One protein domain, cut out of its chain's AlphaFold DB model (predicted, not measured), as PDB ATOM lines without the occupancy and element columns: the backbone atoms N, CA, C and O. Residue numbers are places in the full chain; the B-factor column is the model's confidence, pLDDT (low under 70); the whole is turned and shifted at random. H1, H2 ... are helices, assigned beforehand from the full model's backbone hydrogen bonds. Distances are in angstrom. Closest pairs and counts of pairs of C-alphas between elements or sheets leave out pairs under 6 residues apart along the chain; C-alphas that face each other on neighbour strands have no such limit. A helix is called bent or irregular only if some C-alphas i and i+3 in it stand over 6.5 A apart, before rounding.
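AT A GLANCE: This is residues 59 to 156 of the 396 residues of an uncharacterized protein of Frigoribacterium sp. PhB118 (UniProt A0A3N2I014). This is a rounded clump of helices in three levels: H3 and H5 lie nearest the middle, H1 and the short H2 are on one side, and H4 and H6 run side by side on the other. H1 stands about perpendicular to H3, meeting it with residues 60 to 65, and H5, the longest helix, makes a corner with H4, where Phe 101, the last residue of H4, comes closest to Phe 121 of H5; two long links, residues 102 to 117 and 134 to 144, loop along opposite sides of the clump. The printed part has 98 residues with six named helices, H1 to H6 in chain order, and no named strand; its class is all helix. It is compact, with a radius of gyration of the C-alphas of 12.0 A and spans of 30 by 30 by 23 A.

IN THESE COORDINATES: H1, residues 59 to 70, begins with C-alpha 59 at (-23.831, 6.410, 38.940) and is 16.6 A long from first to last C-alpha. H2 follows at residues 76 to 80, then H3 at residues 84 to 91, 10.5 A long, and H4 at residues 94 to 101, 9.9 A long. H5, residues 118 to 133, runs 22.4 A from C-alpha 118 at (-20.631, -3.099, 55.794). H6, residues 145 to 156, is 15.3 A long and ends with C-alpha 156 at (-34.491, -4.142, 54.242); it is neither bent nor irregular, but only just: C-alphas 153 and 156 are 6.3 A apart.

HOW THE PARTS SIT: H4 is the hub, touching three other helices. It touches H6 at a shallow tilt of 21 degrees, the same way; the closest C-alphas, those of Gly 100 and Ala 152, are 4.4 A apart. H4 touches H5 through residues 121 to 125 of H5 alone, closest at the C-alphas of Phe 101 and Phe 121, 5.8 A; their lines are about perpendicular at 72 degrees, only just past steep. H3 and H4 touch only at the corner, and only just, with 3 pairs of C-alphas within 8 A, closest at Val 91 and Arg 97, 4.9 A. H5 and H6 only just touch, with 3 pairs, closest at the C-alphas of Arg 124 and Leu 156, 5.5 A, at a steep tilt of 55 degrees, opposite ways. H3 and H5 are near each other, with 5 pairs of C-alphas within 10 A. H1 touches H3 with residues 60 to 65 alone, about perpendicular at 74 degrees, closest at the C-alphas of Ala 61 and Thr 88, 5.0 A. H1 and H2 only just touch, with 3 pairs, closest at the C-alphas of Glu 69 and Ala 76, 6.6 A. H1 is apart from H4 and H6. The helix packing is mostly crossed, helices meeting at large angles. In H1 to H6 every O i to N i+4 pair is within hydrogen-bond range.

THE WHOLE: The two C-alphas farthest apart, those of Asp 111 and Glu 136, are 32.2 A from each other. The links H4 to H5, 16 residues, and H5 to H6, 11 residues, are long; the other three are tight. The printed part has no cut. Its mean pLDDT is 91.6, and no printed residue is under 70.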
ATOM      1  N   ALA A  59     -25.174   6.606  38.397       86.81
ATOM      2  CA  ALA A  59     -23.831   6.410  38.940       86.81
ATOM      3  C   ALA A  59     -23.840   5.525  40.195       86.81
ATOM      4  O   ALA A  59     -23.228   4.463  40.186       86.81
ATOM      5  N   LEU A  60     -24.657   5.872  41.197       90.94
ATOM      6  CA  LEU A  60     -24.793   5.076  42.419       90.94
ATOM      7  C   LEU A  60     -25.240   3.632  42.138       90.94
ATOM      8  O   LEU A  60     -24.730   2.681  42.720       90.94
ATOM      9  N   ALA A  61     -26.207   3.451  41.237       93.44
ATOM     10  CA  ALA A  61     -26.715   2.124  40.896       93.44
ATOM     11  C   ALA A  61     -25.660   1.260  40.197       93.44
ATOM     12  O   ALA A  61     -25.631   0.047  40.402       93.44
ATOM     13  N   LEU A  62     -24.803   1.878  39.380       91.00
ATOM     14  CA  LEU A  62     -23.689   1.201  38.733       91.00
ATOM     15  C   LEU A  62     -22.635   0.778  39.763       91.00
ATOM     16  O   LEU A  62     -22.254  -0.390  39.751       91.00
ATOM     17  N   SER A  63     -22.253   1.665  40.686       90.69
ATOM     18  CA  SER A  63     -21.311   1.342  41.767       90.69
ATOM     19  C   SER A  63     -21.830   0.237  42.684       90.69
ATOM     20  O   SER A  63     -21.084  -0.658  43.061       90.69
ATOM     21  N   ILE A  64     -23.130   0.233  43.000       94.69
ATOM     22  CA  ILE A  64     -23.748  -0.835  43.798       94.69
ATOM     23  C   ILE A  64     -23.713  -2.178  43.059       94.69
ATOM     24  O   ILE A  64     -23.489  -3.211  43.685       94.69
ATOM     25  N   LEU A  65     -23.927  -2.190  41.738       94.19
ATOM     26  CA  LEU A  65     -23.803  -3.408  40.930       94.19
ATOM     27  C   LEU A  65     -22.352  -3.896  40.838       94.19
ATOM     28  O   LEU A  65     -22.130  -5.103  40.834       94.19
ATOM     29  N   GLU A  66     -21.387  -2.977  40.772       91.38
ATOM     30  CA  GLU A  66     -19.950  -3.284  40.793       91.38
ATOM     31  C   GLU A  66     -19.545  -3.911  42.121       91.38
ATOM     32  O   GLU A  66     -19.028  -5.026  42.135       91.38
ATOM     33  N   TYR A  67     -19.919  -3.265  43.222       94.12
ATOM     34  CA  TYR A  67     -19.720  -3.784  44.565       94.12
ATOM     35  C   TYR A  67     -20.367  -5.165  44.751       94.12
ATOM     36  O   TYR A  67     -19.751  -6.075  45.303       94.12
ATOM     37  N   ALA A  68     -21.611  -5.340  44.290       95.62
ATOM     38  CA  ALA A  68     -22.344  -6.594  44.431       95.62
ATOM     39  C   ALA A  68     -21.667  -7.758  43.695       95.62
ATOM     40  O   ALA A  68     -21.644  -8.868  44.221       95.62
ATOM     41  N   GLU A  69     -21.126  -7.530  42.497       93.75
ATOM     42  CA  GLU A  69     -20.381  -8.558  41.767       93.75
ATOM     43  C   GLU A  69     -19.040  -8.859  42.446       93.75
ATOM     44  O   GLU A  69     -18.727 -10.022  42.690       93.75
ATOM     45  N   GLU A  70     -18.280  -7.822  42.811       92.31
ATOM     46  CA  GLU A  70     -16.970  -7.958  43.461       92.31
ATOM     47  C   GLU A  70     -17.048  -8.759  44.769       92.31
ATOM     48  O   GLU A  70     -16.191  -9.594  45.052       92.31
ATOM     49  N   HIS A  71     -18.123  -8.566  45.536       92.44
ATOM     50  CA  HIS A  71     -18.351  -9.246  46.813       92.44
ATOM     51  C   HIS A  71     -19.170 -10.542  46.677       92.44
ATOM     52  O   HIS A  71     -19.616 -11.093  47.686       92.44
ATOM     53  N   GLY A  72     -19.402 -11.024  45.449       92.62
ATOM     54  CA  GLY A  72     -20.090 -12.289  45.178       92.62
ATOM     55  C   GLY A  72     -21.574 -12.312  45.558       92.62
ATOM     56  O   GLY A  72     -22.146 -13.383  45.748       92.62
ATOM     57  N   VAL A  73     -22.214 -11.146  45.692       95.31
ATOM     58  CA  VAL A  73     -23.664 -11.024  45.918       95.31
ATOM     59  C   VAL A  73     -24.444 -11.378  44.649       95.31
ATOM     60  O   VAL A  73     -25.542 -11.927  44.738       95.31
ATOM     61  N   ILE A  74     -23.878 -11.073  43.479       95.12
ATOM     62  CA  ILE A  74     -24.411 -11.435  42.162       95.12
ATOM     63  C   ILE A  74     -23.299 -11.996  41.270       95.12
ATOM     64  O   ILE A  74     -22.125 -11.706  41.488       95.12
ATOM     65  N   THR A  75     -23.660 -12.764  40.241       92.75
ATOM     66  CA  THR A  75     -22.713 -13.229  39.211       92.75
ATOM     67  C   THR A  75     -22.578 -12.238  38.050       92.75
ATOM     68  O   THR A  75     -23.437 -11.372  37.847       92.75
ATOM     69  N   ALA A  76     -21.537 -12.404  37.229       86.38
ATOM     70  CA  ALA A  76     -21.349 -11.635  35.999       86.38
ATOM     71  C   ALA A  76     -22.543 -11.779  35.032       86.38
ATOM     72  O   ALA A  76     -22.980 -10.805  34.417       86.38
ATOM     73  N   GLU A  77     -23.130 -12.978  34.929       86.44
ATOM     74  CA  GLU A  77     -24.311 -13.237  34.096       86.44
ATOM     75  C   GLU A  77     -25.550 -12.516  34.632       86.44
ATOM     76  O   GLU A  77     -26.304 -11.912  33.866       86.44
ATOM     77  N   GLN A  78     -25.752 -12.538  35.952       89.50
ATOM     78  CA  GLN A  78     -26.836 -11.805  36.607       89.50
ATOM     79  C   GLN A  78     -26.680 -10.293  36.412       89.50
ATOM     80  O   GLN A  78     -27.655  -9.604  36.095       89.50
ATOM     81  N   ARG A  79     -25.448  -9.781  36.525       85.69
ATOM     82  CA  ARG A  79     -25.114  -8.376  36.271       85.69
ATOM     83  C   ARG A  79     -25.368  -7.967  34.819       85.69
ATOM     84  O   ARG A  79     -25.867  -6.868  34.583       85.69
ATOM     85  N   ALA A  80     -25.055  -8.836  33.856       78.56
ATOM     86  CA  ALA A  80     -25.321  -8.608  32.434       78.56
ATOM     87  C   ALA A  80     -26.827  -8.557  32.098       78.56
ATOM     88  O   ALA A  80     -27.217  -8.111  31.015       78.56
ATOM     89  N   GLY A  81     -27.693  -8.979  33.026       78.56
ATOM     90  CA  GLY A  81     -29.136  -8.805  32.931       78.56
ATOM     91  C   GLY A  81     -29.566  -7.333  32.840       78.56
ATOM     92  O   GLY A  81     -28.865  -6.402  33.234       78.56
ATOM     93  N   ARG A  82     -30.790  -7.087  32.350       80.00
ATOM     94  CA  ARG A  82     -31.376  -5.733  32.222       80.00
ATOM     95  C   ARG A  82     -31.840  -5.145  33.570       80.00
ATOM     96  O   ARG A  82     -32.949  -4.620  33.669       80.00
ATOM     97  N   ILE A  83     -31.002  -5.214  34.605       90.75
ATOM     98  CA  ILE A  83     -31.357  -4.852  35.987       90.75
ATOM     99  C   ILE A  83     -30.973  -3.425  36.390       90.75
ATOM    100  O   ILE A  83     -31.621  -2.880  37.281       90.75
ATOM    101  N   LEU A  84     -30.017  -2.777  35.703       90.94
ATOM    102  CA  LEU A  84     -29.531  -1.431  36.059       90.94
ATOM    103  C   LEU A  84     -30.673  -0.431  36.269       90.94
ATOM    104  O   LEU A  84     -30.751   0.207  37.310       90.94
ATOM    105  N   THR A  85     -31.619  -0.343  35.327       89.06
ATOM    106  CA  THR A  85     -32.735   0.616  35.449       89.06
ATOM    107  C   THR A  85     -33.658   0.320  36.632       89.06
ATOM    108  O   THR A  85     -34.303   1.231  37.152       89.06
ATOM    109  N   THR A  86     -33.759  -0.939  37.064       93.56
ATOM    110  CA  THR A  86     -34.521  -1.314  38.259       93.56
ATOM    111  C   THR A  86     -33.748  -0.926  39.512       93.56
ATOM    112  O   THR A  86     -34.319  -0.255  40.365       93.56
ATOM    113  N   VAL A  87     -32.446  -1.223  39.584       95.00
ATOM    114  CA  VAL A  87     -31.590  -0.798  40.704       95.00
ATOM    115  C   VAL A  87     -31.605   0.726  40.850       95.00
ATOM    116  O   VAL A  87     -31.923   1.216  41.931       95.00
ATOM    117  N   THR A  88     -31.423   1.486  39.760       93.81
ATOM    118  CA  THR A  88     -31.523   2.960  39.757       93.81
ATOM    119  C   THR A  88     -32.828   3.444  40.373       93.81
ATOM    120  O   THR A  88     -32.828   4.347  41.207       93.81
ATOM    121  N   ARG A  89     -33.963   2.848  39.993       93.12
ATOM    122  CA  ARG A  89     -35.292   3.223  40.502       93.12
ATOM    123  C   ARG A  89     -35.444   3.001  42.007       93.12
ATOM    124  O   ARG A  89     -36.208   3.738  42.636       93.12
ATOM    125  N   TYR A  90     -34.780   1.987  42.551       95.75
ATOM    126  CA  TYR A  90     -34.756   1.707  43.982       95.75
ATOM    127  C   TYR A  90     -33.847   2.700  44.699       95.75
ATOM    128  O   TYR A  90     -34.334   3.447  45.536       95.75
ATOM    129  N   VAL A  91     -32.583   2.827  44.303       94.44
ATOM    130  CA  VAL A  91     -31.604   3.678  45.010       94.44
ATOM    131  C   VAL A  91     -31.836   5.183  44.806       94.44
ATOM    132  O   VAL A  91     -31.377   6.012  45.590       94.44
ATOM    133  N   SER A  92     -32.609   5.571  43.787       93.38
ATOM    134  CA  SER A  92     -33.096   6.951  43.643       93.38
ATOM    135  C   SER A  92     -34.161   7.308  44.684       93.38
ATOM    136  O   SER A  92     -34.327   8.486  45.000       93.38
ATOM    137  N   ASN A  93     -34.883   6.322  45.229       95.38
ATOM    138  CA  ASN A  93     -35.813   6.548  46.328       95.38
ATOM    139  C   ASN A  93     -35.017   6.740  47.626       95.38
ATOM    140  O   ASN A  93     -34.221   5.883  48.004       95.38
ATOM    141  N   ARG A  94     -35.245   7.872  48.301       95.00
ATOM    142  CA  ARG A  94     -34.535   8.242  49.525       95.00
ATOM    143  C   ARG A  94     -34.665   7.189  50.625       95.00
ATOM    144  O   ARG A  94     -33.653   6.817  51.192       95.00
ATOM    145  N   GLU A  95     -35.868   6.689  50.881       94.50
ATOM    146  CA  GLU A  95     -36.115   5.715  51.956       94.50
ATOM    147  C   GLU A  95     -35.432   4.376  51.665       94.50
ATOM    148  O   GLU A  95     -34.884   3.736  52.551       94.50
ATOM    149  N   VAL A  96     -35.392   3.957  50.398       96.12
ATOM    150  CA  VAL A  96     -34.639   2.757  50.006       96.12
ATOM    151  C   VAL A  96     -33.141   2.961  50.198       96.12
ATOM    152  O   VAL A  96     -32.463   2.068  50.697       96.12
ATOM    153  N   ARG A  97     -32.617   4.114  49.777       95.81
ATOM    154  CA  ARG A  97     -31.188   4.416  49.848       95.81
ATOM    155  C   ARG A  97     -30.720   4.558  51.294       95.81
ATOM    156  O   ARG A  97     -29.816   3.842  51.703       95.81
ATOM    157  N   GLU A  98     -31.370   5.427  52.056       94.75
ATOM    158  CA  GLU A  98     -30.966   5.782  53.415       94.75
ATOM    159  C   GLU A  98     -31.468   4.749  54.432       94.75
ATOM    160  O   GLU A  98     -30.655   4.095  55.075       94.75
ATOM    161  N   ASP A  99     -32.778   4.510  54.540       92.50
ATOM    162  CA  ASP A  99     -33.323   3.615  55.580       92.50
ATOM    163  C   ASP A  99     -33.140   2.132  55.221       92.50
ATOM    164  O   ASP A  99     -32.866   1.285  56.077       92.50
ATOM    165  N   GLY A 100     -33.296   1.814  53.934       94.56
ATOM    166  CA  GLY A 100     -33.126   0.476  53.393       94.56
ATOM    167  C   GLY A 100     -31.663   0.063  53.412       94.56
ATOM    168  O   GLY A 100     -31.298  -0.830  54.162       94.56
ATOM    169  N   PHE A 101     -30.802   0.698  52.623       95.81
ATOM    170  CA  PHE A 101     -29.402   0.280  52.504       95.81
ATOM    171  C   PHE A 101     -28.452   0.915  53.522       95.81
ATOM    172  O   PHE A 101     -27.390   0.348  53.762       95.81
ATOM    173  N   GLY A 102     -28.815   2.034  54.150       93.81
ATOM    174  CA  GLY A 102     -27.877   2.790  54.980       93.81
ATOM    175  C   GLY A 102     -26.896   3.622  54.158       93.81
ATOM    176  O   GLY A 102     -25.803   3.879  54.631       93.81
ATOM    177  N   ILE A 103     -27.238   4.010  52.927       95.44
ATOM    178  CA  ILE A 103     -26.387   4.852  52.077       95.44
ATOM    179  C   ILE A 103     -26.730   6.322  52.319       95.44
ATOM    180  O   ILE A 103     -27.868   6.730  52.091       95.44
ATOM    181  N   THR A 104     -25.752   7.125  52.735       92.00
ATOM    182  CA  THR A 104     -25.944   8.550  53.066       92.00
ATOM    183  C   THR A 104     -25.706   9.487  51.885       92.00
ATOM    184  O   THR A 104     -26.188  10.620  51.881       92.00
ATOM    185  N   THR A 105     -24.995   9.027  50.856       89.69
ATOM    186  CA  THR A 105     -24.669   9.848  49.689       89.69
ATOM    187  C   THR A 105     -25.863  10.041  48.751       89.69
ATOM    188  O   THR A 105     -26.870   9.324  48.776       89.69
ATOM    189  N   GLY A 106     -25.770  11.068  47.903       84.69
ATOM    190  CA  GLY A 106     -26.769  11.347  46.875       84.69
ATOM    191  C   GLY A 106     -26.771  10.299  45.757       84.69
ATOM    192  O   GLY A 106     -25.756   9.684  45.453       84.69
ATOM    193  N   ARG A 107     -27.913  10.146  45.073       82.38
ATOM    194  CA  ARG A 107     -28.106   9.165  43.978       82.38
ATOM    195  C   ARG A 107     -27.148   9.317  42.784       82.38
ATOM    196  O   ARG A 107     -27.036   8.399  41.977       82.38
ATOM    197  N   ASP A 108     -26.539  10.489  42.640       82.56
ATOM    198  CA  ASP A 108     -25.649  10.834  41.530       82.56
ATOM    199  C   ASP A 108     -24.160  10.621  41.897       82.56
ATOM    200  O   ASP A 108     -23.304  10.764  41.032       82.56
ATOM    201  N   ASN A 109     -23.853  10.233  43.146       83.38
ATOM    202  CA  ASN A 109     -22.491   9.955  43.610       83.38
ATOM    203  C   ASN A 109     -22.154   8.458  43.460       83.38
ATOM    204  O   ASN A 109     -22.898   7.601  43.943       83.38
ATOM    205  N   ALA A 110     -21.049   8.158  42.775       83.62
ATOM    206  CA  ALA A 110     -20.540   6.801  42.592       83.62
ATOM    207  C   ALA A 110     -19.853   6.253  43.857       83.62
ATOM    208  O   ALA A 110     -19.947   5.052  44.116       83.62
ATOM    209  N   ASP A 111     -19.228   7.124  44.649       85.44
ATOM    210  CA  ASP A 111     -18.532   6.776  45.885       85.44
ATOM    211  C   ASP A 111     -19.517   6.912  47.046       85.44
ATOM    212  O   ASP A 111     -19.811   8.011  47.523       85.44
ATOM    213  N   PHE A 112     -20.122   5.794  47.446       88.94
ATOM    214  CA  PHE A 112     -21.166   5.796  48.463       88.94
ATOM    215  C   PHE A 112     -20.629   5.543  49.869       88.94
ATOM    216  O   PHE A 112     -19.802   4.666  50.096       88.94
ATOM    217  N   GLU A 113     -21.160   6.297  50.826       90.88
ATOM    218  CA  GLU A 113     -20.847   6.173  52.249       90.88
ATOM    219  C   GLU A 113     -21.980   5.447  52.978       90.88
ATOM    220  O   GLU A 113     -23.157   5.589  52.622       90.88
ATOM    221  N   LEU A 114     -21.620   4.670  54.005       93.50
ATOM    222  CA  LEU A 114     -22.548   3.838  54.766       93.50
ATOM    223  C   LEU A 114     -22.735   4.365  56.195       93.50
ATOM    224  O   LEU A 114     -21.769   4.580  56.920       93.50
ATOM    225  N   SER A 115     -23.988   4.500  56.629       92.94
ATOM    226  CA  SER A 115     -24.375   4.742  58.028       92.94
ATOM    227  C   SER A 115     -24.523   3.456  58.845       92.94
ATOM    228  O   SER A 115     -24.742   3.509  60.053       92.94
ATOM    229  N   VAL A 116     -24.422   2.295  58.193       91.19
ATOM    230  CA  VAL A 116     -24.510   0.967  58.810       91.19
ATOM    231  C   VAL A 116     -23.212   0.192  58.586       91.19
ATOM    232  O   VAL A 116     -22.521   0.443  57.597       91.19
ATOM    233  N   PRO A 117     -22.880  -0.796  59.439       94.00
ATOM    234  CA  PRO A 117     -21.745  -1.674  59.186       94.00
ATOM    235  C   PRO A 117     -21.842  -2.345  57.813       94.00
ATOM    236  O   PRO A 117     -22.918  -2.790  57.402       94.00
ATOM    237  N   GLU A 118     -20.707  -2.496  57.133       91.00
ATOM    238  CA  GLU A 118     -20.631  -3.099  55.794       91.00
ATOM    239  C   GLU A 118     -21.268  -4.502  55.745       91.00
ATOM    240  O   GLU A 118     -21.939  -4.876  54.783       91.00
ATOM    241  N   SER A 119     -21.145  -5.270  56.831       91.50
ATOM    242  CA  SER A 119     -21.771  -6.588  56.969       91.50
ATOM    243  C   SER A 119     -23.304  -6.529  56.952       91.50
ATOM    244  O   SER A 119     -23.945  -7.423  56.396       91.50
ATOM    245  N   VAL A 120     -23.903  -5.480  57.523       94.00
ATOM    246  CA  VAL A 120     -25.350  -5.233  57.490       94.00
ATOM    247  C   VAL A 120     -25.763  -4.786  56.094       94.00
ATOM    248  O   VAL A 120     -26.689  -5.371  55.530       94.00
ATOM    249  N   PHE A 121     -25.041  -3.831  55.501       95.81
ATOM    250  CA  PHE A 121     -25.271  -3.394  54.122       95.81
ATOM    251  C   PHE A 121     -25.257  -4.581  53.152       95.81
ATOM    252  O   PHE A 121     -26.217  -4.777  52.408       95.81
ATOM    253  N   ARG A 122     -24.236  -5.444  53.226       94.62
ATOM    254  CA  ARG A 122     -24.113  -6.625  52.363       94.62
ATOM    255  C   ARG A 122     -25.274  -7.601  52.548       94.62
ATOM    256  O   ARG A 122     -25.821  -8.061  51.554       94.62
ATOM    257  N   LYS A 123     -25.721  -7.867  53.784       95.38
ATOM    258  CA  LYS A 123     -26.908  -8.713  54.039       95.38
ATOM    259  C   LYS A 123     -28.176  -8.130  53.409       95.38
ATOM    260  O   LYS A 123     -28.960  -8.864  52.804       95.38
ATOM    261  N   ARG A 124     -28.377  -6.814  53.528       97.06
ATOM    262  CA  ARG A 124     -29.512  -6.107  52.914       97.06
ATOM    263  C   ARG A 124     -29.438  -6.147  51.392       97.06
ATOM    264  O   ARG A 124     -30.446  -6.403  50.737       97.06
ATOM    265  N   LEU A 125     -28.243  -5.968  50.838       96.62
ATOM    266  CA  LEU A 125     -27.983  -6.051  49.406       96.62
ATOM    267  C   LEU A 125     -28.253  -7.458  48.858       96.62
ATOM    268  O   LEU A 125     -28.934  -7.594  47.844       96.62
ATOM    269  N   SER A 126     -27.814  -8.504  49.563       95.94
ATOM    270  CA  SER A 126     -28.119  -9.894  49.213       95.94
ATOM    271  C   SER A 126     -29.617 -10.176  49.218       95.94
ATOM    272  O   SER A 126     -30.112 -10.783  48.271       95.94
ATOM    273  N   LYS A 127     -30.364  -9.698  50.226       96.44
ATOM    274  CA  LYS A 127     -31.829  -9.839  50.234       96.44
ATOM    275  C   LYS A 127     -32.469  -9.140  49.037       96.44
ATOM    276  O   LYS A 127     -33.334  -9.721  48.391       96.44
ATOM    277  N   PHE A 128     -32.031  -7.920  48.732       97.50
ATOM    278  CA  PHE A 128     -32.555  -7.166  47.602       97.50
ATOM    279  C   PHE A 128     -32.340  -7.883  46.266       97.50
ATOM    280  O   PHE A 128     -33.276  -7.981  45.481       97.50
ATOM    281  N   PHE A 129     -31.139  -8.406  46.003       96.38
ATOM    282  CA  PHE A 129     -30.874  -9.119  44.752       96.38
ATOM    283  C   PHE A 129     -31.558 -10.485  44.685       96.38
ATOM    284  O   PHE A 129     -32.055 -10.841  43.618       96.38
ATOM    285  N   LEU A 130     -31.664 -11.206  45.806       95.00
ATOM    286  CA  LEU A 130     -32.475 -12.424  45.892       95.00
ATOM    287  C   LEU A 130     -33.918 -12.137  45.447       95.00
ATOM    288  O   LEU A 130     -34.443 -12.811  44.566       95.00
ATOM    289  N   ASP A 131     -34.513 -11.078  45.996       94.81
ATOM    290  CA  ASP A 131     -35.870 -10.651  45.659       94.81
ATOM    291  C   ASP A 131     -35.984 -10.098  44.238       94.81
ATOM    292  O   ASP A 131     -37.039 -10.205  43.629       94.81
ATOM    293  N   LEU A 132     -34.940  -9.467  43.703       94.44
ATOM    294  CA  LEU A 132     -34.954  -8.905  42.352       94.44
ATOM    295  C   LEU A 132     -34.945  -9.993  41.269       94.44
ATOM    296  O   LEU A 132     -35.463  -9.766  40.174       94.44
ATOM    297  N   PHE A 133     -34.316 -11.136  41.545       92.44
ATOM    298  CA  PHE A 133     -34.242 -12.260  40.610       92.44
ATOM    299  C   PHE A 133     -35.381 -13.267  40.777       92.44
ATOM    300  O   PHE A 133     -35.628 -14.057  39.862       92.44
ATOM    301  N   ASP A 134     -36.092 -13.221  41.901       91.00
ATOM    302  CA  ASP A 134     -37.314 -13.984  42.100       91.00
ATOM    303  C   ASP A 134     -38.481 -13.361  41.315       91.00
ATOM    304  O   ASP A 134     -38.799 -12.180  41.444       91.00
ATOM    305  N   LYS A 135     -39.143 -14.169  40.480       83.94
ATOM    306  CA  LYS A 135     -40.264 -13.714  39.644       83.94
ATOM    307  C   LYS A 135     -41.548 -13.489  40.443       83.94
ATOM    308  O   LYS A 135     -42.394 -12.726  39.984       83.94
ATOM    309  N   GLU A 136     -41.674 -14.126  41.605       85.31
ATOM    310  CA  GLU A 136     -42.846 -14.018  42.485       85.31
ATOM    311  C   GLU A 136     -42.710 -12.878  43.507       85.31
ATOM    312  O   GLU A 136     -43.643 -12.552  44.243       85.31
ATOM    313  N   SER A 137     -41.542 -12.241  43.547       87.75
ATOM    314  CA  SER A 137     -41.249 -11.141  44.449       87.75
ATOM    315  C   SER A 137     -41.939  -9.840  44.032       87.75
ATOM    316  O   SER A 137     -42.190  -9.552  42.859       87.75
ATOM    317  N   SER A 138     -42.191  -8.983  45.024       85.44
ATOM    318  CA  SER A 138     -42.689  -7.624  44.811       85.44
ATOM    319  C   SER A 138     -41.623  -6.670  44.257       85.44
ATOM    320  O   SER A 138     -41.943  -5.527  43.933       85.44
ATOM    321  N   VAL A 139     -40.365  -7.107  44.132       89.94
ATOM    322  CA  VAL A 139     -39.252  -6.293  43.638       89.94
ATOM    323  C   VAL A 139     -39.140  -6.379  42.120       89.94
ATOM    324  O   VAL A 139     -38.837  -7.416  41.547       89.94
ATOM    325  N   GLY A 140     -39.326  -5.251  41.434       89.56
ATOM    326  CA  GLY A 140     -39.215  -5.234  39.978       89.56
ATOM    327  C   GLY A 140     -39.414  -3.868  39.336       89.56
ATOM    328  O   GLY A 140     -39.668  -2.857  39.996       89.56
ATOM    329  N   SER A 141     -39.324  -3.832  38.004       81.38
ATOM    330  CA  SER A 141     -39.362  -2.588  37.218       81.38
ATOM    331  C   SER A 141     -40.721  -1.881  37.217       81.38
ATOM    332  O   SER A 141     -40.797  -0.711  36.847       81.38
ATOM    333  N   ARG A 142     -41.793  -2.591  37.593       84.44
ATOM    334  CA  ARG A 142     -43.179  -2.094  37.604       84.44
ATOM    335  C   ARG A 142     -43.607  -1.489  38.946       84.44
ATOM    336  O   ARG A 142     -44.698  -0.935  39.023       84.44
ATOM    337  N   THR A 143     -42.755  -1.556  39.967       88.12
ATOM    338  CA  THR A 143     -43.061  -1.028  41.303       88.12
ATOM    339  C   THR A 143     -43.193   0.488  41.311       88.12
ATOM    340  O   THR A 143     -42.476   1.195  40.594       88.12
ATOM    341  N   LYS A 144     -44.076   1.016  42.156       92.12
ATOM    342  CA  LYS A 144     -44.258   2.458  42.380       92.12
ATOM    343  C   LYS A 144     -43.384   2.954  43.526       92.12
ATOM    344  O   LYS A 144     -42.965   2.192  44.388       92.12
ATOM    345  N   ALA A 145     -43.144   4.266  43.586       91.06
ATOM    346  CA  ALA A 145     -42.289   4.864  44.616       91.06
ATOM    347  C   ALA A 145     -42.713   4.490  46.053       91.06
ATOM    348  O   ALA A 145     -41.852   4.139  46.855       91.06
ATOM    349  N   LYS A 146     -44.024   4.489  46.345       93.56
ATOM    350  CA  LYS A 146     -44.572   4.092  47.657       93.56
ATOM    351  C   LYS A 146     -44.315   2.620  47.997       93.56
ATOM    352  O   LYS A 146     -44.029   2.313  49.145       93.56
ATOM    353  N   GLU A 147     -44.384   1.732  47.010       93.38
ATOM    354  CA  GLU A 147     -44.126   0.296  47.193       93.38
ATOM    355  C   GLU A 147     -42.644   0.042  47.485       93.38
ATOM    356  O   GLU A 147     -42.315  -0.754  48.354       93.38
ATOM    357  N   ARG A 148     -41.734   0.779  46.831       95.56
ATOM    358  CA  ARG A 148     -40.290   0.691  47.116       95.56
ATOM    359  C   ARG A 148     -39.950   1.195  48.520       95.56
ATOM    360  O   ARG A 148     -39.155   0.576  49.214       95.56
ATOM    361  N   ALA A 149     -40.579   2.293  48.931       94.06
ATOM    362  CA  ALA A 149     -40.509   2.828  50.289       94.06
ATOM    363  C   ALA A 149     -40.997   1.808  51.336       94.06
ATOM    364  O   ALA A 149     -40.295   1.513  52.300       94.06
ATOM    365  N   ALA A 150     -42.168   1.202  51.108       94.06
ATOM    366  CA  ALA A 150     -42.688   0.138  51.964       94.06
ATOM    367  C   ALA A 150     -41.722  -1.054  52.031       94.06
ATOM    368  O   ALA A 150     -41.363  -1.481  53.121       94.06
ATOM    369  N   TYR A 151     -41.206  -1.513  50.888       95.44
ATOM    370  CA  TYR A 151     -40.208  -2.582  50.830       95.44
ATOM    371  C   TYR A 151     -38.951  -2.266  51.660       95.44
ATOM    372  O   TYR A 151     -38.490  -3.112  52.429       95.44
ATOM    373  N   ALA A 152     -38.429  -1.039  51.569       94.62
ATOM    374  CA  ALA A 152     -37.285  -0.606  52.366       94.62
ATOM    375  C   ALA A 152     -37.560  -0.708  53.872       94.62
ATOM    376  O   ALA A 152     -36.768  -1.310  54.594       94.62
ATOM    377  N   ARG A 153     -38.702  -0.179  54.329       92.94
ATOM    378  CA  ARG A 153     -39.077  -0.148  55.753       92.94
ATOM    379  C   ARG A 153     -39.500  -1.504  56.311       92.94
ATOM    380  O   ARG A 153     -39.297  -1.792  57.485       92.94
ATOM    381  N   GLU A 154     -40.164  -2.320  55.502       93.38
ATOM    382  CA  GLU A 154     -40.780  -3.564  55.964       93.38
ATOM    383  C   GLU A 154     -39.859  -4.770  55.812       93.38
ATOM    384  O   GLU A 154     -40.052  -5.749  56.539       93.38
ATOM    385  N   THR A 155     -38.867  -4.689  54.915       93.81
ATOM    386  CA  THR A 155     -37.941  -5.782  54.594       93.81
ATOM    387  C   THR A 155     -36.491  -5.408  54.884       93.81
ATOM    388  O   THR A 155     -35.871  -6.028  55.745       93.81
ATOM    389  N   LEU A 156     -35.935  -4.407  54.190       94.50
ATOM    390  CA  LEU A 156     -34.491  -4.142  54.242       94.50
ATOM    391  C   LEU A 156     -34.034  -3.609  55.604       94.50
ATOM    392  O   LEU A 156     -33.081  -4.136  56.173       94.50
TER     393      LEU A 156